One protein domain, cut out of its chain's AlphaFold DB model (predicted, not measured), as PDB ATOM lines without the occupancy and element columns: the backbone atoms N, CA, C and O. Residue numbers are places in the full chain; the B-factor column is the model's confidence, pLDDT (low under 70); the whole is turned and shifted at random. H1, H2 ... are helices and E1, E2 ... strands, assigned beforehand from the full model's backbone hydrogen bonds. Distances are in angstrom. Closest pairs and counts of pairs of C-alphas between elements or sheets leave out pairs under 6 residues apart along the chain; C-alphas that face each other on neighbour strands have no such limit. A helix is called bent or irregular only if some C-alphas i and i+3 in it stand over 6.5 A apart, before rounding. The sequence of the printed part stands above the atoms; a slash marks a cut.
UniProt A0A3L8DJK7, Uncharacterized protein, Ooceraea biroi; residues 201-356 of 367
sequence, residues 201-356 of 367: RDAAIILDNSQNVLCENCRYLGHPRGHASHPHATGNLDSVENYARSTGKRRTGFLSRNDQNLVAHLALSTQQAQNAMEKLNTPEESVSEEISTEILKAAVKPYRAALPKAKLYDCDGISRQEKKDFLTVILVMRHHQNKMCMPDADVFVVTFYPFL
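AT A GLANCE: This is residues 201 to 356 of the 367 residues of an uncharacterized protein of Ooceraea biroi (UniProt A0A3L8DJK7). A slab of three strands, E2, E4 and E5, has H4 crossing over one face and H5 running along the strands on that same face. At the E5 edge lies H2, beside the sheet, and beyond it a smaller unit, the strand pair E1 and E3 with H3 packed on it; H1 touches H4 and grazes the sheet, and H6 packs on H4. The printed part has 156 residues, with six named helices and five named strands in the order H1 H2 H3 E1 H4 H5 E2 H6 E3 E4 E5; both sheets are antiparallel and the class is mixed. It is compact, with a radius of gyration of the C-alphas of 15.0 A, and spans 44 by 36 by 22 A.

HOW THE PARTS SIT: Start at inner strand E4, residues 328 to 334, between edge strands E2, residues 287 to 292, and E5, residues 348 to 355. Look for N 289 and O 331, 2.9 A apart, and, in the hairpin E4 and E5, N 350 and O 332, 2.8 A apart, both within hydrogen-bond range. H4, residues 257 to 268, lies over E4 and E5 at a height over the sheet of 9.2 A, across the strands, at 74 degrees to E5 on the local plane. H5, residues 271 to 280, has a height of 8.8 A and runs along the strands, over E2 and only just over E4, on which 3 of its C-alphas fall. With H6, residues 293 to 303, these make two layers, helices on one face of a sheet. H6 is irregular: C-alphas 299 and 302 are 7.1 A apart. H4 touches H6 with residues 263 to 267 alone, about perpendicular at 75 degrees; the closest C-alphas, of Leu 266 and Ala 299, are 6.0 A apart. H1, residues 201 to 209, only grazes the sheet and touches H4, the C-alphas of Ala 203 and His 265 being closest at 5.0 A. H2, residues 224 to 227, stands at the sheet's level and touches H3, residues 240 to 247; their closest C-alphas, of Gly 226 and Val 240, are 4.7 A apart. In the antiparallel pair E1, residues 251 to 254, and E3, residues 310 to 313, N 253 and O 311 are 3.0 A apart. H1, H3, H4 and H5 have every O i to N i+4 pair within hydrogen-bond range, H6 has 4 of 7, and H2 is too short for one.

IN THESE COORDINATES: Find C-alpha 201 at (137.974, 187.298, 198.335), where H1 begins. H4 measures 15.8 A, H6 15.5 A, E4 19.7 A and E5 20.2 A, ending at C-alpha 355, (118.674, 191.990, 187.446).

THE WHOLE: The C-alphas farthest apart, of Arg 320 and Cys 341, are 44.9 A apart. The printed part has no cut. The links H1 to H2, H2 to H3, E3 to E4 and E4 to E5 are long. Confidence is under 70 at residue 217, residues 282 to 285 and residues 341 to 344.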
ATOM      1  N   ARG A 201     136.828 187.980 198.960       96.25
ATOM      2  CA  ARG A 201     137.974 187.298 198.335       96.25
ATOM      3  C   ARG A 201     137.723 185.798 198.170       96.25
ATOM      4  O   ARG A 201     138.123 185.233 197.158       96.25
ATOM      5  N   ASP A 202     137.022 185.179 199.111       93.88
ATOM      6  CA  ASP A 202     136.699 183.750 199.049       93.88
ATOM      7  C   ASP A 202     135.638 183.485 197.972       93.88
ATOM      8  O   ASP A 202     135.748 182.536 197.198       93.88
ATOM      9  N   ALA A 203     134.652 184.384 197.843       97.69
ATOM     10  CA  ALA A 203     133.717 184.347 196.717       97.69
ATOM     11  C   ALA A 203     134.424 184.595 195.375       97.69
ATOM     12  O   ALA A 203     134.077 183.965 194.379       97.69
ATOM     13  N   ALA A 204     135.444 185.463 195.335       98.12
ATOM     14  CA  ALA A 204     136.241 185.680 194.128       98.12
ATOM     15  C   ALA A 204     136.883 184.379 193.629       98.12
ATOM     16  O   ALA A 204     136.754 184.063 192.450       98.12
ATOM     17  N   ILE A 205     137.493 183.604 194.536       97.06
ATOM     18  CA  ILE A 205     138.113 182.307 194.226       97.06
ATOM     19  C   ILE A 205     137.095 181.348 193.596       97.06
ATOM     20  O   ILE A 205     137.405 180.727 192.586       97.06
ATOM     21  N   ILE A 206     135.867 181.270 194.119       97.38
ATOM     22  CA  ILE A 206     134.807 180.427 193.538       97.38
ATOM     23  C   ILE A 206     134.386 180.902 192.143       97.38
ATOM     24  O   ILE A 206     134.278 180.090 191.222       97.38
ATOM     25  N   LEU A 207     134.170 182.208 191.961       98.44
ATOM     26  CA  LEU A 207     133.784 182.770 190.665       98.44
ATOM     27  C   LEU A 207     134.886 182.572 189.613       98.44
ATOM     28  O   LEU A 207     134.577 182.269 188.465       98.44
ATOM     29  N   ASP A 208     136.157 182.716 189.996       97.75
ATOM     30  CA  ASP A 208     137.300 182.492 189.108       97.75
ATOM     31  C   ASP A 208     137.515 180.994 188.822       97.75
ATOM     32  O   ASP A 208     137.705 180.624 187.667       97.75
ATOM     33  N   ASN A 209     137.367 180.114 189.820       96.31
ATOM     34  CA  ASN A 209     137.414 178.656 189.637       96.31
ATOM     35  C   ASN A 209     136.254 178.116 188.783       96.31
ATOM     36  O   ASN A 209     136.383 177.027 188.231       96.31
ATOM     37  N   SER A 210     135.129 178.836 188.696       97.50
ATOM     38  CA  SER A 210     133.965 178.480 187.866       97.50
ATOM     39  C   SER A 210     134.006 179.099 186.458       97.50
ATOM     40  O   SER A 210     133.211 178.731 185.593       97.50
ATOM     41  N   GLN A 211     134.915 180.044 186.200       97.56
ATOM     42  CA  GLN A 211     135.017 180.754 184.925       97.56
ATOM     43  C   GLN A 211     135.720 179.904 183.856       97.56
ATOM     44  O   GLN A 211     136.798 179.364 184.085       97.56
ATOM     45  N   ASN A 212     135.146 179.842 182.650       93.50
ATOM     46  CA  ASN A 212     135.696 179.143 181.477       93.50
ATOM     47  C   ASN A 212     136.000 177.643 181.692       93.50
ATOM     48  O   ASN A 212     136.792 177.055 180.957       93.50
ATOM     49  N   VAL A 213     135.338 177.005 182.658       91.88
ATOM     50  CA  VAL A 213     135.451 175.567 182.955       91.88
ATOM     51  C   VAL A 213     134.084 174.882 182.898       91.88
ATOM     52  O   VAL A 213     133.049 175.544 182.908       91.88
ATOM     53  N   LEU A 214     134.065 173.549 182.815       83.38
ATOM     54  CA  LEU A 214     132.831 172.760 182.808       83.38
ATOM     55  C   LEU A 214     132.341 172.450 184.232       83.38
ATOM     56  O   LEU A 214     133.122 172.110 185.126       83.38
ATOM     57  N   CYS A 215     131.024 172.502 184.410       84.62
ATOM     58  CA  CYS A 215     130.318 171.868 185.522       84.62
ATOM     59  C   CYS A 215     130.040 170.380 185.242       84.62
ATOM     60  O   CYS A 215     130.199 169.902 184.115       84.62
ATOM     61  N   GLU A 216     129.610 169.636 186.265       76.12
ATOM     62  CA  GLU A 216     129.154 168.250 186.105       76.12
ATOM     63  C   GLU A 216     128.033 168.170 185.050       76.12
ATOM     64  O   GLU A 216     127.113 168.994 185.031       76.12
ATOM     65  N   ASN A 217     128.142 167.193 184.142       69.56
ATOM     66  CA  ASN A 217     127.222 166.942 183.023       69.56
ATOM     67  C   ASN A 217     126.946 168.151 182.089       69.56
ATOM     68  O   ASN A 217     126.010 168.127 181.289       69.56
ATOM     69  N   CYS A 218     127.766 169.205 182.139       76.50
ATOM     70  CA  CYS A 218     127.590 170.408 181.326       76.50
ATOM     71  C   CYS A 218     128.205 170.289 179.922       76.50
ATOM     72  O   CYS A 218     129.271 169.711 179.732       76.50
ATOM     73  N   ARG A 219     127.554 170.918 178.931       76.88
ATOM     74  CA  ARG A 219     128.093 171.127 177.567       76.88
ATOM     75  C   ARG A 219     128.628 172.543 177.326       76.88
ATOM     76  O   ARG A 219     129.205 172.809 176.277       76.88
ATOM     77  N   TYR A 220     128.407 173.446 178.277       75.25
ATOM     78  CA  TYR A 220     128.778 174.856 178.204       75.25
ATOM     79  C   TYR A 220     129.626 175.228 179.417       75.25
ATOM     80  O   TYR A 220     129.451 174.659 180.495       75.25
ATOM     81  N   LEU A 221     130.536 176.181 179.225       89.88
ATOM     82  CA  LEU A 221     131.414 176.669 180.282       89.88
ATOM     83  C   LEU A 221     130.662 177.614 181.231       89.88
ATOM     84  O   LEU A 221     129.776 178.368 180.810       89.88
ATOM     85  N   GLY A 222     131.057 177.606 182.503       93.00
ATOM     86  CA  GLY A 222     130.664 178.643 183.452       93.00
ATOM     87  C   GLY A 222     131.197 180.005 183.005       93.00
ATOM     88  O   GLY A 222     132.309 180.117 182.485       93.00
ATOM     89  N   HIS A 223     130.379 181.042 183.165       97.00
ATOM     90  CA  HIS A 223     130.704 182.410 182.757       97.00
ATOM     91  C   HIS A 223     130.316 183.478 183.801       97.00
ATOM     92  O   HIS A 223     129.831 184.548 183.416       97.00
ATOM     93  N   PRO A 224     130.511 183.254 185.118       97.94
ATOM     94  CA  PRO A 224     130.173 184.258 186.122       97.94
ATOM     95  C   PRO A 224     130.896 185.590 185.879       97.94
ATOM     96  O   PRO A 224     130.271 186.645 185.988       97.94
ATOM     97  N   ARG A 225     132.174 185.594 185.471       98.38
ATOM     98  CA  ARG A 225     132.918 186.843 185.204       98.38
ATOM     99  C   ARG A 225     132.410 187.607 183.981       98.38
ATOM    100  O   ARG A 225     132.617 188.815 183.908       98.38
ATOM    101  N   GLY A 226     131.627 186.961 183.116       97.69
ATOM    102  CA  GLY A 226     130.892 187.588 182.015       97.69
ATOM    103  C   GLY A 226     129.827 188.595 182.464       97.69
ATOM    104  O   GLY A 226     129.193 189.227 181.630       97.69
ATOM    105  N   HIS A 227     129.627 188.772 183.772       97.88
ATOM    106  CA  HIS A 227     128.690 189.731 184.356       97.88
ATOM    107  C   HIS A 227     129.352 190.773 185.271       97.88
ATOM    108  O   HIS A 227     128.675 191.438 186.054       97.88
ATOM    109  N   ALA A 228     130.665 190.971 185.146       98.38
ATOM    110  CA  ALA A 228     131.388 192.071 185.775       98.38
ATOM    111  C   ALA A 228     132.177 192.871 184.732       98.38
ATOM    112  O   ALA A 228     132.726 192.297 183.791       98.38
ATOM    113  N   SER A 229     132.271 194.189 184.906       98.12
ATOM    114  CA  SER A 229     133.196 195.002 184.113       98.12
ATOM    115  C   SER A 229     134.641 194.621 184.420       98.12
ATOM    116  O   SER A 229     135.049 194.531 185.585       98.12
ATOM    117  N   HIS A 230     135.425 194.400 183.366       97.50
ATOM    118  CA  HIS A 230     136.865 194.194 183.468       97.50
ATOM    119  C   HIS A 230     137.550 194.650 182.166       97.50
ATOM    120  O   HIS A 230     137.712 193.846 181.252       97.50
ATOM    121  N   PRO A 231     137.965 195.930 182.059       92.62
ATOM    122  CA  PRO A 231     138.461 196.514 180.803       92.62
ATOM    123  C   PRO A 231     139.693 195.839 180.180       92.62
ATOM    124  O   PRO A 231     139.949 196.023 178.995       92.62
ATOM    125  N   HIS A 232     140.453 195.068 180.962       94.50
ATOM    126  CA  HIS A 232     141.641 194.334 180.508       94.50
ATOM    127  C   HIS A 232     141.362 192.852 180.191       94.50
ATOM    128  O   HIS A 232     142.289 192.094 179.918       94.50
ATOM    129  N   ALA A 233     140.097 192.423 180.232       94.81
ATOM    130  CA  ALA A 233     139.686 191.071 179.876       94.81
ATOM    131  C   ALA A 233     139.859 190.798 178.375       94.81
ATOM    132  O   ALA A 233     139.395 191.572 177.537       94.81
ATOM    133  N   THR A 234     140.450 189.653 178.030       93.94
ATOM    134  CA  THR A 234     140.685 189.249 176.634       93.94
ATOM    135  C   THR A 234     139.714 188.177 176.139       93.94
ATOM    136  O   THR A 234     139.360 188.189 174.962       93.94
ATOM    137  N   GLY A 235     139.237 187.270 177.001       94.50
ATOM    138  CA  GLY A 235     138.295 186.223 176.609       94.50
ATOM    139  C   GLY A 235     136.864 186.727 176.403       94.50
ATOM    140  O   GLY A 235     136.395 187.654 177.071       94.50
ATOM    141  N   ASN A 236     136.138 186.064 175.499       95.25
ATOM    142  CA  ASN A 236     134.762 186.403 175.108       95.25
ATOM    143  C   ASN A 236     133.758 186.440 176.270       95.25
ATOM    144  O   ASN A 236     132.735 187.109 176.152       95.25
ATOM    145  N   LEU A 237     134.028 185.718 177.360       94.38
ATOM    146  CA  LEU A 237     133.146 185.574 178.523       94.38
ATOM    147  C   LEU A 237     133.766 186.149 179.810       94.38
ATOM    148  O   LEU A 237     133.227 185.934 180.890       94.38
ATOM    149  N   ASP A 238     134.893 186.860 179.716       95.50
ATOM    150  CA  ASP A 238     135.721 187.249 180.875       95.50
ATOM    151  C   ASP A 238     135.341 188.607 181.488       95.50
ATOM    152  O   ASP A 238     135.842 188.972 182.562       95.50
ATOM    153  N   SER A 239     134.473 189.344 180.793       98.38
ATOM    154  CA  SER A 239     133.836 190.581 181.240       98.38
ATOM    155  C   SER A 239     132.463 190.758 180.591       98.38
ATOM    156  O   SER A 239     132.161 190.141 179.565       98.38
ATOM    157  N   VAL A 240     131.641 191.644 181.153       97.88
ATOM    158  CA  VAL A 240     130.318 191.986 180.605       97.88
ATOM    159  C   VAL A 240     130.388 192.695 179.252       97.88
ATOM    160  O   VAL A 240     129.543 192.452 178.390       97.88
ATOM    161  N   GLU A 241     131.426 193.499 179.010       98.00
ATOM    162  CA  GLU A 241     131.654 194.143 177.716       98.00
ATOM    163  C   GLU A 241     131.965 193.103 176.629       98.00
ATOM    164  O   GLU A 241     131.402 193.155 175.533       98.00
ATOM    165  N   ASN A 242     132.835 192.133 176.939       98.00
ATOM    166  CA  ASN A 242     133.183 191.051 176.022       98.00
ATOM    167  C   ASN A 242     132.000 190.096 175.807       98.00
ATOM    168  O   ASN A 242     131.759 189.678 174.673       98.00
ATOM    169  N   TYR A 243     131.226 189.794 176.855       97.62
ATOM    170  CA  TYR A 243     130.091 188.875 176.763       97.62
ATOM    171  C   TYR A 243     128.936 189.449 175.939       97.62
ATOM    172  O   TYR A 243     128.322 188.737 175.139       97.62
ATOM    173  N   ALA A 244     128.651 190.745 176.086       96.38
ATOM    174  CA  ALA A 244     127.635 191.408 175.279       96.38
ATOM    175  C   ALA A 244     128.032 191.450 173.792       96.38
ATOM    176  O   ALA A 244     127.225 191.064 172.943       96.38
ATOM    177  N   ARG A 245     129.299 191.794 173.491       97.12
ATOM    178  CA  ARG A 245     129.866 191.755 172.128       97.12
ATOM    179  C   ARG A 245     129.812 190.366 171.506       97.12
ATOM    180  O   ARG A 245     129.268 190.202 170.419       97.12
ATOM    181  N   SER A 246     130.350 189.359 172.191       95.56
ATOM    182  CA  SER A 246     130.477 188.002 171.645       95.56
ATOM    183  C   SER A 246     129.135 187.299 171.424       95.56
ATOM    184  O   SER A 246     129.037 186.434 170.558       95.56
ATOM    185  N   THR A 247     128.086 187.679 172.163       93.25
ATOM    186  CA  THR A 247     126.731 187.128 171.979       93.25
ATOM    187  C   THR A 247     125.792 187.998 171.146       93.25
ATOM    188  O   THR A 247     124.677 187.557 170.864       93.25
ATOM    189  N   GLY A 248     126.191 189.223 170.782       93.81
ATOM    190  CA  GLY A 248     125.322 190.199 170.112       93.81
ATOM    191  C   GLY A 248     124.078 190.577 170.928       93.81
ATOM    192  O   GLY A 248     123.074 191.011 170.365       93.81
ATOM    193  N   LYS A 249     124.099 190.377 172.253       92.75
ATOM    194  CA  LYS A 249     122.943 190.537 173.148       92.75
ATOM    195  C   LYS A 249     123.263 191.515 174.266       92.75
ATOM    196  O   LYS A 249     124.380 191.556 174.768       92.75
ATOM    197  N   ARG A 250     122.251 192.267 174.704       93.44
ATOM    198  CA  ARG A 250     122.380 193.147 175.874       93.44
ATOM    199  C   ARG A 250     122.630 192.300 177.130       93.44
ATOM    200  O   ARG A 250     122.086 191.196 177.263       93.44
ATOM    201  N   ARG A 251     123.461 192.807 178.040       94.69
ATOM    202  CA  ARG A 251     123.855 192.129 179.285       94.69
ATOM    203  C   ARG A 251     123.820 193.096 180.455       94.69
ATOM    204  O   ARG A 251     124.276 194.227 180.338       94.69
ATOM    205  N   THR A 252     123.303 192.650 181.591       96.38
ATOM    206  CA  THR A 252     123.494 193.351 182.861       96.38
ATOM    207  C   THR A 252     124.788 192.888 183.522       96.38
ATOM    208  O   THR A 252     125.193 191.728 183.380       96.38
ATOM    209  N   GLY A 253     125.442 193.796 184.243       96.88
ATOM    210  CA  GLY A 253     126.658 193.478 184.979       96.88
ATOM    211  C   GLY A 253     127.020 194.494 186.056       96.88
ATOM    212  O   GLY A 253     126.540 195.631 186.069       96.88
ATOM    213  N   PHE A 254     127.872 194.046 186.972       98.19
ATOM    214  CA  PHE A 254     128.462 194.849 188.037       98.19
ATOM    215  C   PHE A 254     129.539 195.798 187.486       98.19
ATOM    216  O   PHE A 254     130.179 195.502 186.474       98.19
ATOM    217  N   LEU A 255     129.767 196.930 188.163       97.69
ATOM    218  CA  LEU A 255     130.715 197.965 187.713       97.69
ATOM    219  C   LEU A 255     132.191 197.546 187.813       97.69
ATOM    220  O   LEU A 255     133.047 198.210 187.235       97.69
ATOM    221  N   SER A 256     132.491 196.457 188.520       98.12
ATOM    222  CA  SER A 256     133.820 195.856 188.619       98.12
ATOM    223  C   SER A 256     133.734 194.399 189.087       98.12
ATOM    224  O   SER A 256     132.713 193.958 189.625       98.12
ATOM    225  N   ARG A 257     134.836 193.644 188.961       97.94
ATOM    226  CA  ARG A 257     134.966 192.330 189.622       97.94
ATOM    227  C   ARG A 257     134.880 192.427 191.150       97.94
ATOM    228  O   ARG A 257     134.365 191.500 191.761       97.94
ATOM    229  N   ASN A 258     135.315 193.528 191.767       97.56
ATOM    230  CA  ASN A 258     135.237 193.707 193.223       97.56
ATOM    231  C   ASN A 258     133.790 193.868 193.707       97.56
ATOM    232  O   ASN A 258     133.417 193.270 194.714       97.56
ATOM    233  N   ASP A 259     132.965 194.592 192.952       98.00
ATOM    234  CA  ASP A 259     131.526 194.695 193.208       98.00
ATOM    235  C   ASP A 259     130.856 193.319 193.108       98.00
ATOM    236  O   ASP A 259     130.111 192.921 194.002       98.00
ATOM    237  N   GLN A 260     131.180 192.552 192.059       98.56
ATOM    238  CA  GLN A 260     130.688 191.183 191.909       98.56
ATOM    239  C   GLN A 260     131.141 190.278 193.062       98.56
ATOM    240  O   GLN A 260     130.327 189.532 193.591       98.56
ATOM    241  N   ASN A 261     132.413 190.350 193.466       98.38
ATOM    242  CA  ASN A 261     132.971 189.571 194.572       98.38
ATOM    243  C   ASN A 261     132.224 189.840 195.887       98.38
ATOM    244  O   ASN A 261     131.883 188.903 196.606       98.38
ATOM    245  N   LEU A 262     131.942 191.115 196.187       97.38
ATOM    246  CA  LEU A 262     131.173 191.507 197.367       97.38
ATOM    247  C   LEU A 262     129.752 190.946 197.304       97.38
ATOM    248  O   LEU A 262     129.324 190.264 198.231       97.38
ATOM    249  N   VAL A 263     129.029 191.195 196.210       98.12
ATOM    250  CA  VAL A 263     127.626 190.774 196.097       98.12
ATOM    251  C   VAL A 263     127.501 189.245 196.027       98.12
ATOM    252  O   VAL A 263     126.550 188.702 196.577       98.12
ATOM    253  N   ALA A 264     128.477 188.536 195.450       98.44
ATOM    254  CA  ALA A 264     128.533 187.075 195.448       98.44
ATOM    255  C   ALA A 264     128.790 186.492 196.841       98.44
ATOM    256  O   ALA A 264     128.113 185.542 197.214       98.44
ATOM    257  N   HIS A 265     129.707 187.069 197.629       97.88
ATOM    258  CA  HIS A 265     129.897 186.664 199.026       97.88
ATOM    259  C   HIS A 265     128.599 186.840 199.822       97.88
ATOM    260  O   HIS A 265     128.120 185.887 200.428       97.88
ATOM    261  N   LEU A 266     127.976 188.022 199.741       96.69
ATOM    262  CA  LEU A 266     126.706 188.294 200.420       96.69
ATOM    263  C   LEU A 266     125.599 187.317 199.992       96.69
ATOM    264  O   LEU A 266     124.869 186.828 200.846       96.69
ATOM    265  N   ALA A 267     125.493 187.023 198.691       97.75
ATOM    266  CA  ALA A 267     124.507 186.104 198.127       97.75
ATOM    267  C   ALA A 267     124.730 184.650 198.577       97.75
ATOM    268  O   ALA A 267     123.807 184.026 199.100       97.75
ATOM    269  N   LEU A 268     125.948 184.123 198.426       96.25
ATOM    270  CA  LEU A 268     126.307 182.752 198.806       96.25
ATOM    271  C   LEU A 268     126.227 182.525 200.326       96.25
ATOM    272  O   LEU A 268     125.966 181.407 200.762       96.25
ATOM    273  N   SER A 269     126.414 183.567 201.141       93.19
ATOM    274  CA  SER A 269     126.228 183.513 202.599       93.19
ATOM    275  C   SER A 269     124.764 183.597 203.055       93.19
ATOM    276  O   SER A 269     124.505 183.484 204.252       93.19
ATOM    277  N   THR A 270     123.788 183.801 202.160       87.56
ATOM    278  CA  THR A 270     122.367 183.789 202.558       87.56
ATOM    279  C   THR A 270     121.896 182.379 202.913       87.56
ATOM    280  O   THR A 270     122.265 181.413 202.247       87.56
ATOM    281  N   GLN A 271     120.990 182.255 203.891       83.62
ATOM    282  CA  GLN A 271     120.351 180.969 204.205       83.62
ATOM    283  C   GLN A 271     119.642 180.365 202.979       83.62
ATOM    284  O   GLN A 271     119.646 179.155 202.798       83.62
ATOM    285  N   GLN A 272     119.085 181.207 202.101       88.50
ATOM    286  CA  GLN A 272     118.495 180.792 200.826       88.50
ATOM    287  C   GLN A 272     119.518 180.052 199.946       88.50
ATOM    288  O   GLN A 272     119.260 178.924 199.534       88.50
ATOM    289  N   ALA A 273     120.697 180.641 199.713       89.00
ATOM    290  CA  ALA A 273     121.755 180.005 198.930       89.00
ATOM    291  C   ALA A 273     122.347 178.766 199.622       89.00
ATOM    292  O   ALA A 273     122.626 177.780 198.945       89.00
ATOM    293  N   GLN A 274     122.509 178.788 200.949       88.62
ATOM    294  CA  GLN A 274     122.999 177.636 201.720       88.62
ATOM    295  C   GLN A 274     122.036 176.446 201.610       88.62
ATOM    296  O   GLN A 274     122.450 175.374 201.176       88.62
ATOM    297  N   ASN A 275     120.736 176.659 201.832       82.88
ATOM    298  CA  ASN A 275     119.705 175.635 201.628       82.88
ATOM    299  C   ASN A 275     119.654 175.151 200.165       82.88
ATOM    300  O   ASN A 275     119.353 173.990 199.900       82.88
ATOM    301  N   ALA A 276     119.925 176.025 199.190       85.88
ATOM    302  CA  ALA A 276     119.995 175.646 197.780       85.88
ATOM    303  C   ALA A 276     121.233 174.791 197.463       85.88
ATOM    304  O   ALA A 276     121.137 173.862 196.667       85.88
ATOM    305  N   MET A 277     122.376 175.049 198.106       87.38
ATOM    306  CA  MET A 277     123.564 174.194 198.024       87.38
ATOM    307  C   MET A 277     123.348 172.843 198.720       87.38
ATOM    308  O   MET A 277     123.726 171.816 198.169       87.38
ATOM    309  N   GLU A 278     122.672 172.808 199.871       80.12
ATOM    310  CA  GLU A 278     122.247 171.557 200.515       80.12
ATOM    311  C   GLU A 278     121.344 170.729 199.592       80.12
ATOM    312  O   GLU A 278     121.637 169.558 199.359       80.12
ATOM    313  N   LYS A 279     120.318 171.346 198.985       77.38
ATOM    314  CA  LYS A 279     119.486 170.705 197.950       77.38
ATOM    315  C   LYS A 279     120.313 170.234 196.758       77.38
ATOM    316  O   LYS A 279     120.087 169.135 196.275       77.38
ATOM    317  N   LEU A 280     121.280 171.026 196.296       79.75
ATOM    318  CA  LEU A 280     122.161 170.651 195.192       79.75
ATOM    319  C   LEU A 280     122.974 169.383 195.521       79.75
ATOM    320  O   LEU A 280     123.099 168.511 194.670       79.75
ATOM    321  N   ASN A 281     123.404 169.207 196.774       74.19
ATOM    322  CA  ASN A 281     124.061 167.983 197.255       74.19
ATOM    323  C   ASN A 281     123.107 166.763 197.395       74.19
ATOM    324  O   ASN A 281     123.539 165.674 197.798       74.19
ATOM    325  N   THR A 282     121.815 166.913 197.066       64.50
ATOM    326  CA  THR A 282     120.798 165.845 197.038       64.50
ATOM    327  C   THR A 282     120.173 165.736 195.639       64.50
ATOM    328  O   THR A 282     119.486 166.654 195.230       64.50
ATOM    329  N   PRO A 283     120.322 164.589 194.949       57.12
ATOM    330  CA  PRO A 283     120.354 164.343 193.476       57.12
ATOM    331  C   PRO A 283     120.160 165.435 192.382       57.12
ATOM    332  O   PRO A 283     120.066 165.064 191.213       57.12
ATOM    333  N   GLU A 284     120.123 166.730 192.678       63.88
ATOM    334  CA  GLU A 284     119.847 167.807 191.728       63.88
ATOM    335  C   GLU A 284     121.041 168.075 190.799       63.88
ATOM    336  O   GLU A 284     122.195 168.174 191.220       63.88
ATOM    337  N   GLU A 285     120.771 168.260 189.505       69.19
ATOM    338  CA  GLU A 285     121.820 168.622 188.541       69.19
ATOM    339  C   GLU A 285     122.147 170.122 188.549       69.19
ATOM    340  O   GLU A 285     123.185 170.532 188.020       69.19
ATOM    341  N   SER A 286     121.237 170.957 189.059       83.25
ATOM    342  CA  SER A 286     121.332 172.417 189.025       83.25
ATOM    343  C   SER A 286     120.310 173.058 189.953       83.25
ATOM    344  O   SER A 286     119.150 172.669 189.938       83.25
ATOM    345  N   VAL A 287     120.700 174.132 190.635       88.12
ATOM    346  CA  VAL A 287     119.758 175.024 191.329       88.12
ATOM    347  C   VAL A 287     119.929 176.461 190.835       88.12
ATOM    348  O   VAL A 287     120.992 176.836 190.329       88.12
ATOM    349  N   SER A 288     118.874 177.263 190.941       91.81
ATOM    350  CA  SER A 288     118.878 178.675 190.556       91.81
ATOM    351  C   SER A 288     118.116 179.473 191.598       91.81
ATOM    352  O   SER A 288     116.928 179.242 191.792       91.81
ATOM    353  N   GLU A 289     118.790 180.431 192.223       93.25
ATOM    354  CA  GLU A 289     118.215 181.291 193.252       93.25
ATOM    355  C   GLU A 289     118.136 182.737 192.761       93.25
ATOM    356  O   GLU A 289     119.081 183.271 192.171       93.25
ATOM    357  N   GLU A 290     117.000 183.380 193.023       94.94
ATOM    358  CA  GLU A 290     116.820 184.820 192.871       94.94
ATOM    359  C   GLU A 290     116.859 185.452 194.265       94.94
ATOM    360  O   GLU A 290     115.957 185.256 195.081       94.94
ATOM    361  N   ILE A 291     117.941 186.172 194.564       94.06
ATOM    362  CA  ILE A 291     118.190 186.745 195.892       94.06
ATOM    363  C   ILE A 291     117.896 188.242 195.826       94.06
ATOM    364  O   ILE A 291     118.492 188.972 195.027       94.06
ATOM    365  N   SER A 292     116.957 188.707 196.653       95.06
ATOM    366  CA  SER A 292     116.499 190.095 196.600       95.06
ATOM    367  C   SER A 292     117.500 191.083 197.189       95.06
ATOM    368  O   SER A 292     118.302 190.782 198.080       95.06
ATOM    369  N   THR A 293     117.418 192.317 196.705       93.38
ATOM    370  CA  THR A 293     118.238 193.423 197.198       93.38
ATOM    371  C   THR A 293     117.948 193.734 198.667       93.38
ATOM    372  O   THR A 293     118.828 194.215 199.370       93.38
ATOM    373  N   GLU A 294     116.763 193.413 199.178       91.81
ATOM    374  CA  GLU A 294     116.375 193.578 200.581       91.81
ATOM    375  C   GLU A 294     117.159 192.616 201.485       91.81
ATOM    376  O   GLU A 294     117.704 193.044 202.507       91.81
ATOM    377  N   ILE A 295     117.308 191.354 201.063       92.56
ATOM    378  CA  ILE A 295     118.145 190.354 201.747       92.56
ATOM    379  C   ILE A 295     119.614 190.806 201.727       92.56
ATOM    380  O   ILE A 295     120.276 190.842 202.765       92.56
ATOM    381  N   LEU A 296     120.113 191.245 200.568       93.38
ATOM    382  CA  LEU A 296     121.493 191.720 200.418       93.38
ATOM    383  C   LEU A 296     121.765 193.014 201.213       93.38
ATOM    384  O   LEU A 296     122.839 193.165 201.793       93.38
ATOM    385  N   LYS A 297     120.787 193.929 201.311       92.62
ATOM    386  CA  LYS A 297     120.848 195.140 202.152       92.62
ATOM    387  C   LYS A 297     120.931 194.790 203.636       92.62
ATOM    388  O   LYS A 297     121.558 195.534 204.384       92.62
ATOM    389  N   ALA A 298     120.307 193.700 204.085       88.75
ATOM    390  CA  ALA A 298     120.484 193.211 205.449       88.75
ATOM    391  C   ALA A 298     121.891 192.618 205.639       88.75
ATOM    392  O   ALA A 298     122.592 193.014 206.571       88.75
ATOM    393  N   ALA A 299     122.329 191.757 204.715       86.31
ATOM    394  CA  ALA A 299     123.624 191.078 204.765       86.31
ATOM    395  C   ALA A 299     124.839 192.027 204.688       86.31
ATOM    396  O   ALA A 299     125.878 191.731 205.272       86.31
ATOM    397  N   VAL A 300     124.737 193.176 204.005       89.31
ATOM    398  CA  VAL A 300     125.861 194.129 203.865       89.31
ATOM    399  C   VAL A 300     126.064 195.042 205.085       89.31
ATOM    400  O   VAL A 300     127.146 195.605 205.249       89.31
ATOM    401  N   LYS A 301     125.073 195.181 205.983       82.25
ATOM    402  CA  LYS A 301     125.154 196.091 207.150       82.25
ATOM    403  C   LYS A 301     126.415 195.910 208.017       82.25
ATOM    404  O   LYS A 301     127.005 196.937 208.362       82.25
ATOM    405  N   PRO A 302     126.879 194.685 208.347       83.00
ATOM    406  CA  PRO A 302     128.103 194.485 209.133       83.00
ATOM    407  C   PRO A 302     129.356 195.084 208.480       83.00
ATOM    408  O   PRO A 302     130.241 195.568 209.181       83.00
ATOM    409  N   TYR A 303     129.400 195.136 207.144       80.00
ATOM    410  CA  TYR A 303     130.502 195.719 206.372       80.00
ATOM    411  C   TYR A 303     130.499 197.254 206.345       80.00
ATOM    412  O   TYR A 303     131.426 197.850 205.800       80.00
ATOM    413  N   ARG A 304     129.465 197.910 206.902       82.12
ATOM    414  CA  ARG A 304     129.255 199.375 206.858       82.12
ATOM    415  C   ARG A 304     129.320 199.962 205.436       82.12
ATOM    416  O   ARG A 304     129.638 201.135 205.257       82.12
ATOM    417  N   ALA A 305     129.006 199.144 204.435       81.12
ATOM    418  CA  ALA A 305     129.062 199.485 203.020       81.12
ATOM    419  C   ALA A 305     127.652 199.580 202.420       81.12
ATOM    420  O   ALA A 305     126.715 198.926 202.879       81.12
ATOM    421  N   ALA A 306     127.506 200.377 201.361       89.44
ATOM    422  CA  ALA A 306     126.337 200.309 200.491       89.44
ATOM    423  C   ALA A 306     126.476 199.129 199.516       89.44
ATOM    424  O   ALA A 306     127.592 198.731 199.175       89.44
ATOM    425  N   LEU A 307     125.353 198.598 199.020       94.38
ATOM    426  CA  LEU A 307     125.409 197.667 197.894       94.38
ATOM    427  C   LEU A 307     125.938 198.384 196.638       94.38
ATOM    428  O   LEU A 307     125.545 199.527 196.378       94.38
ATOM    429  N   PRO A 308     126.791 197.724 195.835       95.31
ATOM    430  CA  PRO A 308     127.182 198.225 194.527       95.31
ATOM    431  C   PRO A 308     125.990 198.472 193.602       95.31
ATOM    432  O   PRO A 308     124.956 197.811 193.691       95.31
ATOM    433  N   LYS A 309     126.171 199.381 192.644       95.94
ATOM    434  CA  LYS A 309     125.233 199.559 191.529       95.94
ATOM    435  C   LYS A 309     125.588 198.625 190.369       95.94
ATOM    436  O   LYS A 309     126.682 198.065 190.313       95.94
ATOM    437  N   ALA A 310     124.675 198.492 189.419       96.62
ATOM    438  CA  ALA A 310     124.857 197.723 188.194       96.62
ATOM    439  C   ALA A 310     124.554 198.576 186.950       96.62
ATOM    440  O   ALA A 310     123.999 199.676 187.032       96.62
ATOM    441  N   LYS A 311     124.952 198.072 185.782       95.69
ATOM    442  CA  LYS A 311     124.732 198.695 184.473       95.69
ATOM    443  C   LYS A 311     124.176 197.693 183.472       95.69
ATOM    444  O   LYS A 311     124.351 196.483 183.616       95.69
ATOM    445  N   LEU A 312     123.529 198.232 182.444       95.31
ATOM    446  CA  LEU A 312     123.150 197.508 181.241       95.31
ATOM    447  C   LEU A 312     124.116 197.879 180.113       95.31
ATOM    448  O   LEU A 312     124.255 199.052 179.772       95.31
ATOM    449  N   TYR A 313     124.728 196.864 179.524       94.38
ATOM    450  CA  TYR A 313     125.631 196.950 178.390       94.38
ATOM    451  C   TYR A 313     124.875 196.536 177.128       94.38
ATOM    452  O   TYR A 313     124.128 195.549 177.131       94.38
ATOM    453  N   ASP A 314     125.036 197.312 176.064       95.12
ATOM    454  CA  ASP A 314     124.422 197.044 174.767       95.12
ATOM    455  C   ASP A 314     125.190 195.947 174.009       95.12
ATOM    456  O   ASP A 314     126.231 195.479 174.461       95.12
ATOM    457  N   CYS A 315     124.675 195.496 172.862       95.31
ATOM    458  CA  CYS A 315     125.276 194.408 172.073       95.31
ATOM    459  C   CYS A 315     126.683 194.715 171.519       95.31
ATOM    460  O   CYS A 315     127.364 193.804 171.064       95.31
ATOM    461  N   ASP A 316     127.134 195.968 171.582       95.81
ATOM    462  CA  ASP A 316     128.502 196.405 171.281       95.81
ATOM    463  C   ASP A 316     129.420 196.437 172.522       95.81
ATOM    464  O   ASP A 316     130.586 196.822 172.437       95.81
ATOM    465  N   GLY A 317     128.918 196.012 173.686       94.69
ATOM    466  CA  GLY A 317     129.650 196.022 174.950       94.69
ATOM    467  C   GLY A 317     129.802 197.408 175.572       94.69
ATOM    468  O   GLY A 317     130.546 197.542 176.540       94.69
ATOM    469  N   ILE A 318     129.113 198.431 175.060       95.56
ATOM    470  CA  ILE A 318     129.122 199.785 175.620       95.56
ATOM    471  C   ILE A 318     127.881 199.967 176.502       95.56
ATOM    472  O   ILE A 318     126.759 199.657 176.106       95.56
ATOM    473  N   SER A 319     128.058 200.499 177.714       92.94
ATOM    474  CA  SER A 319     126.936 200.904 178.569       92.94
ATOM    475  C   SER A 319     126.624 202.383 178.373       92.94
ATOM    476  O   SER A 319     127.340 203.239 178.892       92.94
ATOM    477  N   ARG A 320     125.504 202.675 177.706       90.44
ATOM    478  CA  ARG A 320     124.974 204.040 177.512       90.44
ATOM    479  C   ARG A 320     124.047 204.516 178.633       90.44
ATOM    480  O   ARG A 320     123.679 205.684 178.664       90.44
ATOM    481  N   GLN A 321     123.644 203.622 179.537       86.00
ATOM    482  CA  GLN A 321     122.770 203.959 180.663       86.00
ATOM    483  C   GLN A 321     123.562 204.337 181.917       86.00
ATOM    484  O   GLN A 321     124.686 203.870 182.144       86.00
ATOM    485  N   GLU A 322     122.932 205.147 182.767       90.69
ATOM    486  CA  GLU A 322     123.415 205.412 184.119       90.69
ATOM    487  C   GLU A 322     123.473 204.138 184.975       90.69
ATOM    488  O   GLU A 322     122.790 203.143 184.718       90.69
ATOM    489  N   LYS A 323     124.300 204.185 186.024       94.50
ATOM    490  CA  LYS A 323     124.389 203.124 187.034       94.50
ATOM    491  C   LYS A 323     123.101 203.088 187.867       94.50
ATOM    492  O   LYS A 323     122.738 204.083 188.490       94.50
ATOM    493  N   LYS A 324     122.439 201.936 187.904       94.00
ATOM    494  CA  LYS A 324     121.158 201.722 188.592       94.00
ATOM    495  C   LYS A 324     121.331 200.768 189.764       94.00
ATOM    496  O   LYS A 324     122.241 199.939 189.770       94.00
ATOM    497  N   ASP A 325     120.450 200.890 190.744       94.56
ATOM    498  CA  ASP A 325     120.295 199.857 191.763       94.56
ATOM    499  C   ASP A 325     119.626 198.642 191.102       94.56
ATOM    500  O   ASP A 325     118.747 198.803 190.251       94.56
ATOM    501  N   PHE A 326     120.084 197.435 191.428       94.12
ATOM    502  CA  PHE A 326     119.442 196.208 190.962       94.12
ATOM    503  C   PHE A 326     118.285 195.822 191.893       94.12
ATOM    504  O   PHE A 326     118.212 196.292 193.026       94.12
ATOM    505  N   LEU A 327     117.349 195.014 191.392       92.25
ATOM    506  CA  LEU A 327     116.214 194.509 192.171       92.25
ATOM    507  C   LEU A 327     116.579 193.194 192.854       92.25
ATOM    508  O   LEU A 327     116.345 193.014 194.047       92.25
ATOM    509  N   THR A 328     117.229 192.305 192.112       94.75
ATOM    510  CA  THR A 328     117.645 190.976 192.561       94.75
ATOM    511  C   THR A 328     118.984 190.606 191.920       94.75
ATOM    512  O   THR A 328     119.444 191.267 190.979       94.75
ATOM    513  N   VAL A 329     119.629 189.556 192.422       97.56
ATOM    514  CA  VAL A 329     120.703 188.854 191.708       97.56
ATOM    515  C   VAL A 329     120.258 187.436 191.390       97.56
ATOM    516  O   VAL A 329     119.650 186.772 192.227       97.56
ATOM    517  N   ILE A 330     120.576 186.981 190.181       97.31
ATOM    518  CA  ILE A 330     120.340 185.605 189.747       97.31
ATOM    519  C   ILE A 330     121.631 184.822 189.955       97.31
ATOM    520  O   ILE A 330     122.677 185.197 189.421       97.31
ATOM    521  N   LEU A 331     121.547 183.746 190.733       97.44
ATOM    522  CA  LEU A 331     122.647 182.862 191.100       97.44
ATOM    523  C   LEU A 331     122.332 181.441 190.626       97.44
ATOM    524  O   LEU A 331     121.458 180.783 191.184       97.44
ATOM    525  N   VAL A 332     123.049 180.959 189.608       95.94
ATOM    526  CA  VAL A 332     122.882 179.594 189.082       95.94
ATOM    527  C   VAL A 332     124.048 178.727 189.539       95.94
ATOM    528  O   VAL A 332     125.202 179.014 189.212       95.94
ATOM    529  N   MET A 333     123.746 177.655 190.270       94.81
ATOM    530  CA  MET A 333     124.724 176.793 190.933       94.81
ATOM    531  C   MET A 333     124.642 175.344 190.445       94.81
ATOM    532  O   MET A 333     123.561 174.829 190.145       94.81
ATOM    533  N   ARG A 334     125.808 174.696 190.366       91.31
ATOM    534  CA  ARG A 334     126.016 173.284 190.006       91.31
ATOM    535  C   ARG A 334     127.198 172.704 190.793       91.31
ATOM    536  O   ARG A 334     127.858 173.407 191.554       91.31
ATOM    537  N   HIS A 335     127.499 171.430 190.575       87.94
ATOM    538  CA  HIS A 335     128.777 170.836 190.968       87.94
ATOM    539  C   HIS A 335     129.860 171.143 189.925       87.94
ATOM    540  O   HIS A 335     129.584 171.190 188.721       87.94
ATOM    541  N   HIS A 336     131.114 171.275 190.362       87.19
ATOM    542  CA  HIS A 336     132.263 171.231 189.450       87.19
ATOM    543  C   HIS A 336     132.371 169.845 188.788       87.19
ATOM    544  O   HIS A 336     132.024 168.829 189.394       87.19
ATOM    545  N   GLN A 337     132.908 169.782 187.566       82.12
ATOM    546  CA  GLN A 337     133.110 168.511 186.867       82.12
ATOM    547  C   GLN A 337     134.004 167.545 187.675       82.12
ATOM    548  O   GLN A 337     135.104 167.890 188.113       82.12
ATOM    549  N   ASN A 338     133.541 166.307 187.842       72.06
ATOM    550  CA  ASN A 338     134.125 165.247 188.663       72.06
ATOM    551  C   ASN A 338     134.245 165.594 190.164       72.06
ATOM    552  O   ASN A 338     135.135 165.066 190.849       72.06
ATOM    553  N   LYS A 339     133.383 166.489 190.675       76.62
ATOM    554  CA  LYS A 339     133.353 166.929 192.086       76.62
ATOM    555  C   LYS A 339     132.036 166.669 192.817       76.62
ATOM    556  O   LYS A 339     132.030 166.790 194.031       76.62
ATOM    557  N   MET A 340     130.979 166.228 192.131       73.00
ATOM    558  CA  MET A 340     129.676 165.907 192.742       73.00
ATOM    559  C   MET A 340     129.747 164.886 193.899       73.00
ATOM    560  O   MET A 340     128.863 164.858 194.736       73.00
ATOM    561  N   CYS A 341     130.793 164.049 193.970       64.81
ATOM    562  CA  CYS A 341     131.041 163.132 195.094       64.81
ATOM    563  C   CYS A 341     132.204 163.574 196.009       64.81
ATOM    564  O   CYS A 341     132.934 162.717 196.501       64.81
ATOM    565  N   MET A 342     132.496 164.866 196.161       69.75
ATOM    566  CA  MET A 342     133.546 165.377 197.054       69.75
ATOM    567  C   MET A 342     132.937 166.288 198.131       69.75
ATOM    568  O   MET A 342     132.767 167.468 197.845       69.75
ATOM    569  N   PRO A 343     132.684 165.804 199.367       65.50
ATOM    570  CA  PRO A 343     132.005 166.577 200.419       65.50
ATOM    571  C   PRO A 343     132.564 167.987 200.666       65.50
ATOM    572  O   PRO A 343     131.820 168.922 200.944       65.50
ATOM    573  N   ASP A 344     133.879 168.145 200.513       69.25
ATOM    574  CA  ASP A 344     134.606 169.403 200.693       69.25
ATOM    575  C   ASP A 344     134.732 170.284 199.431       69.25
ATOM    576  O   ASP A 344     135.422 171.305 199.479       69.25
ATOM    577  N   ALA A 345     134.149 169.910 198.288       83.62
ATOM    578  CA  ALA A 345     134.268 170.706 197.067       83.62
ATOM    579  C   ALA A 345     133.317 171.911 197.066       83.62
ATOM    580  O   ALA A 345     132.138 171.807 197.404       83.62
ATOM    581  N   ASP A 346     133.862 173.056 196.660       91.38
ATOM    582  CA  ASP A 346     133.131 174.314 196.551       91.38
ATOM    583  C   ASP A 346     132.045 174.248 195.468       91.38
ATOM    584  O   ASP A 346     132.134 173.474 194.513       91.38
ATOM    585  N   VAL A 347     131.017 175.083 195.609       94.44
ATOM    586  CA  VAL A 347     129.951 175.218 194.612       94.44
ATOM    587  C   VAL A 347     130.472 175.787 193.292       94.44
ATOM    588  O   VAL A 347     131.209 176.768 193.272       94.44
ATOM    589  N   PHE A 348     130.032 175.213 192.171       95.62
ATOM    590  CA  PHE A 348     130.270 175.788 190.850       95.62
ATOM    591  C   PHE A 348     129.214 176.849 190.555       95.62
ATOM    592  O   PHE A 348     128.020 176.545 190.501       95.62
ATOM    593  N   VAL A 349     129.640 178.079 190.286       97.69
ATOM    594  CA  VAL A 349     128.744 179.172 189.887       97.69
ATOM    595  C   VAL A 349     128.713 179.262 188.362       97.69
ATOM    596  O   VAL A 349     129.634 179.784 187.737       97.69
ATOM    597  N   VAL A 350     127.633 178.771 187.748       95.69
ATOM    598  CA  VAL A 350     127.460 178.755 186.283       95.69
ATOM    599  C   VAL A 350     127.368 180.171 185.729       95.69
ATOM    600  O   VAL A 350     128.008 180.502 184.731       95.69
ATOM    601  N   THR A 351     126.565 181.006 186.383       95.94
ATOM    602  CA  THR A 351     126.460 182.436 186.107       95.94
ATOM    603  C   THR A 351     125.934 183.164 187.342       95.94
ATOM    604  O   THR A 351     125.235 182.576 188.172       95.94
ATOM    605  N   PHE A 352     126.302 184.439 187.474       98.12
ATOM    606  CA  PHE A 352     125.908 185.290 188.591       98.12
ATOM    607  C   PHE A 352     125.791 186.749 188.147       98.12
ATOM    608  O   PHE A 352     126.807 187.391 187.859       98.12
ATOM    609  N   TYR A 353     124.563 187.274 188.080       97.38
ATOM    610  CA  TYR A 353     124.300 188.579 187.468       97.38
ATOM    611  C   TYR A 353     123.211 189.406 188.169       97.38
ATOM    612  O   TYR A 353     122.258 188.845 188.709       97.38
ATOM    613  N   PRO A 354     123.311 190.749 188.132       97.44
ATOM    614  CA  PRO A 354     122.292 191.634 188.681       97.44
ATOM    615  C   PRO A 354     121.116 191.781 187.710       97.44
ATOM    616  O   PRO A 354     121.311 191.972 186.506       97.44
ATOM    617  N   PHE A 355     119.890 191.752 188.219       93.69
ATOM    618  CA  PHE A 355     118.674 191.990 187.446       93.69
ATOM    619  C   PHE A 355     118.123 193.398 187.717       93.69
ATOM    620  O   PHE A 355     117.903 193.795 188.861       93.69
ATOM    621  N   LEU A 356     117.904 194.176 186.651       89.25
ATOM    622  CA  LEU A 356     117.493 195.589 186.720       89.25
ATOM    623  C   LEU A 356     115.972 195.808 186.552       89.25
ATOM    624  O   LEU A 356     115.535 196.946 186.385       89.25
TER     625      LEU A 356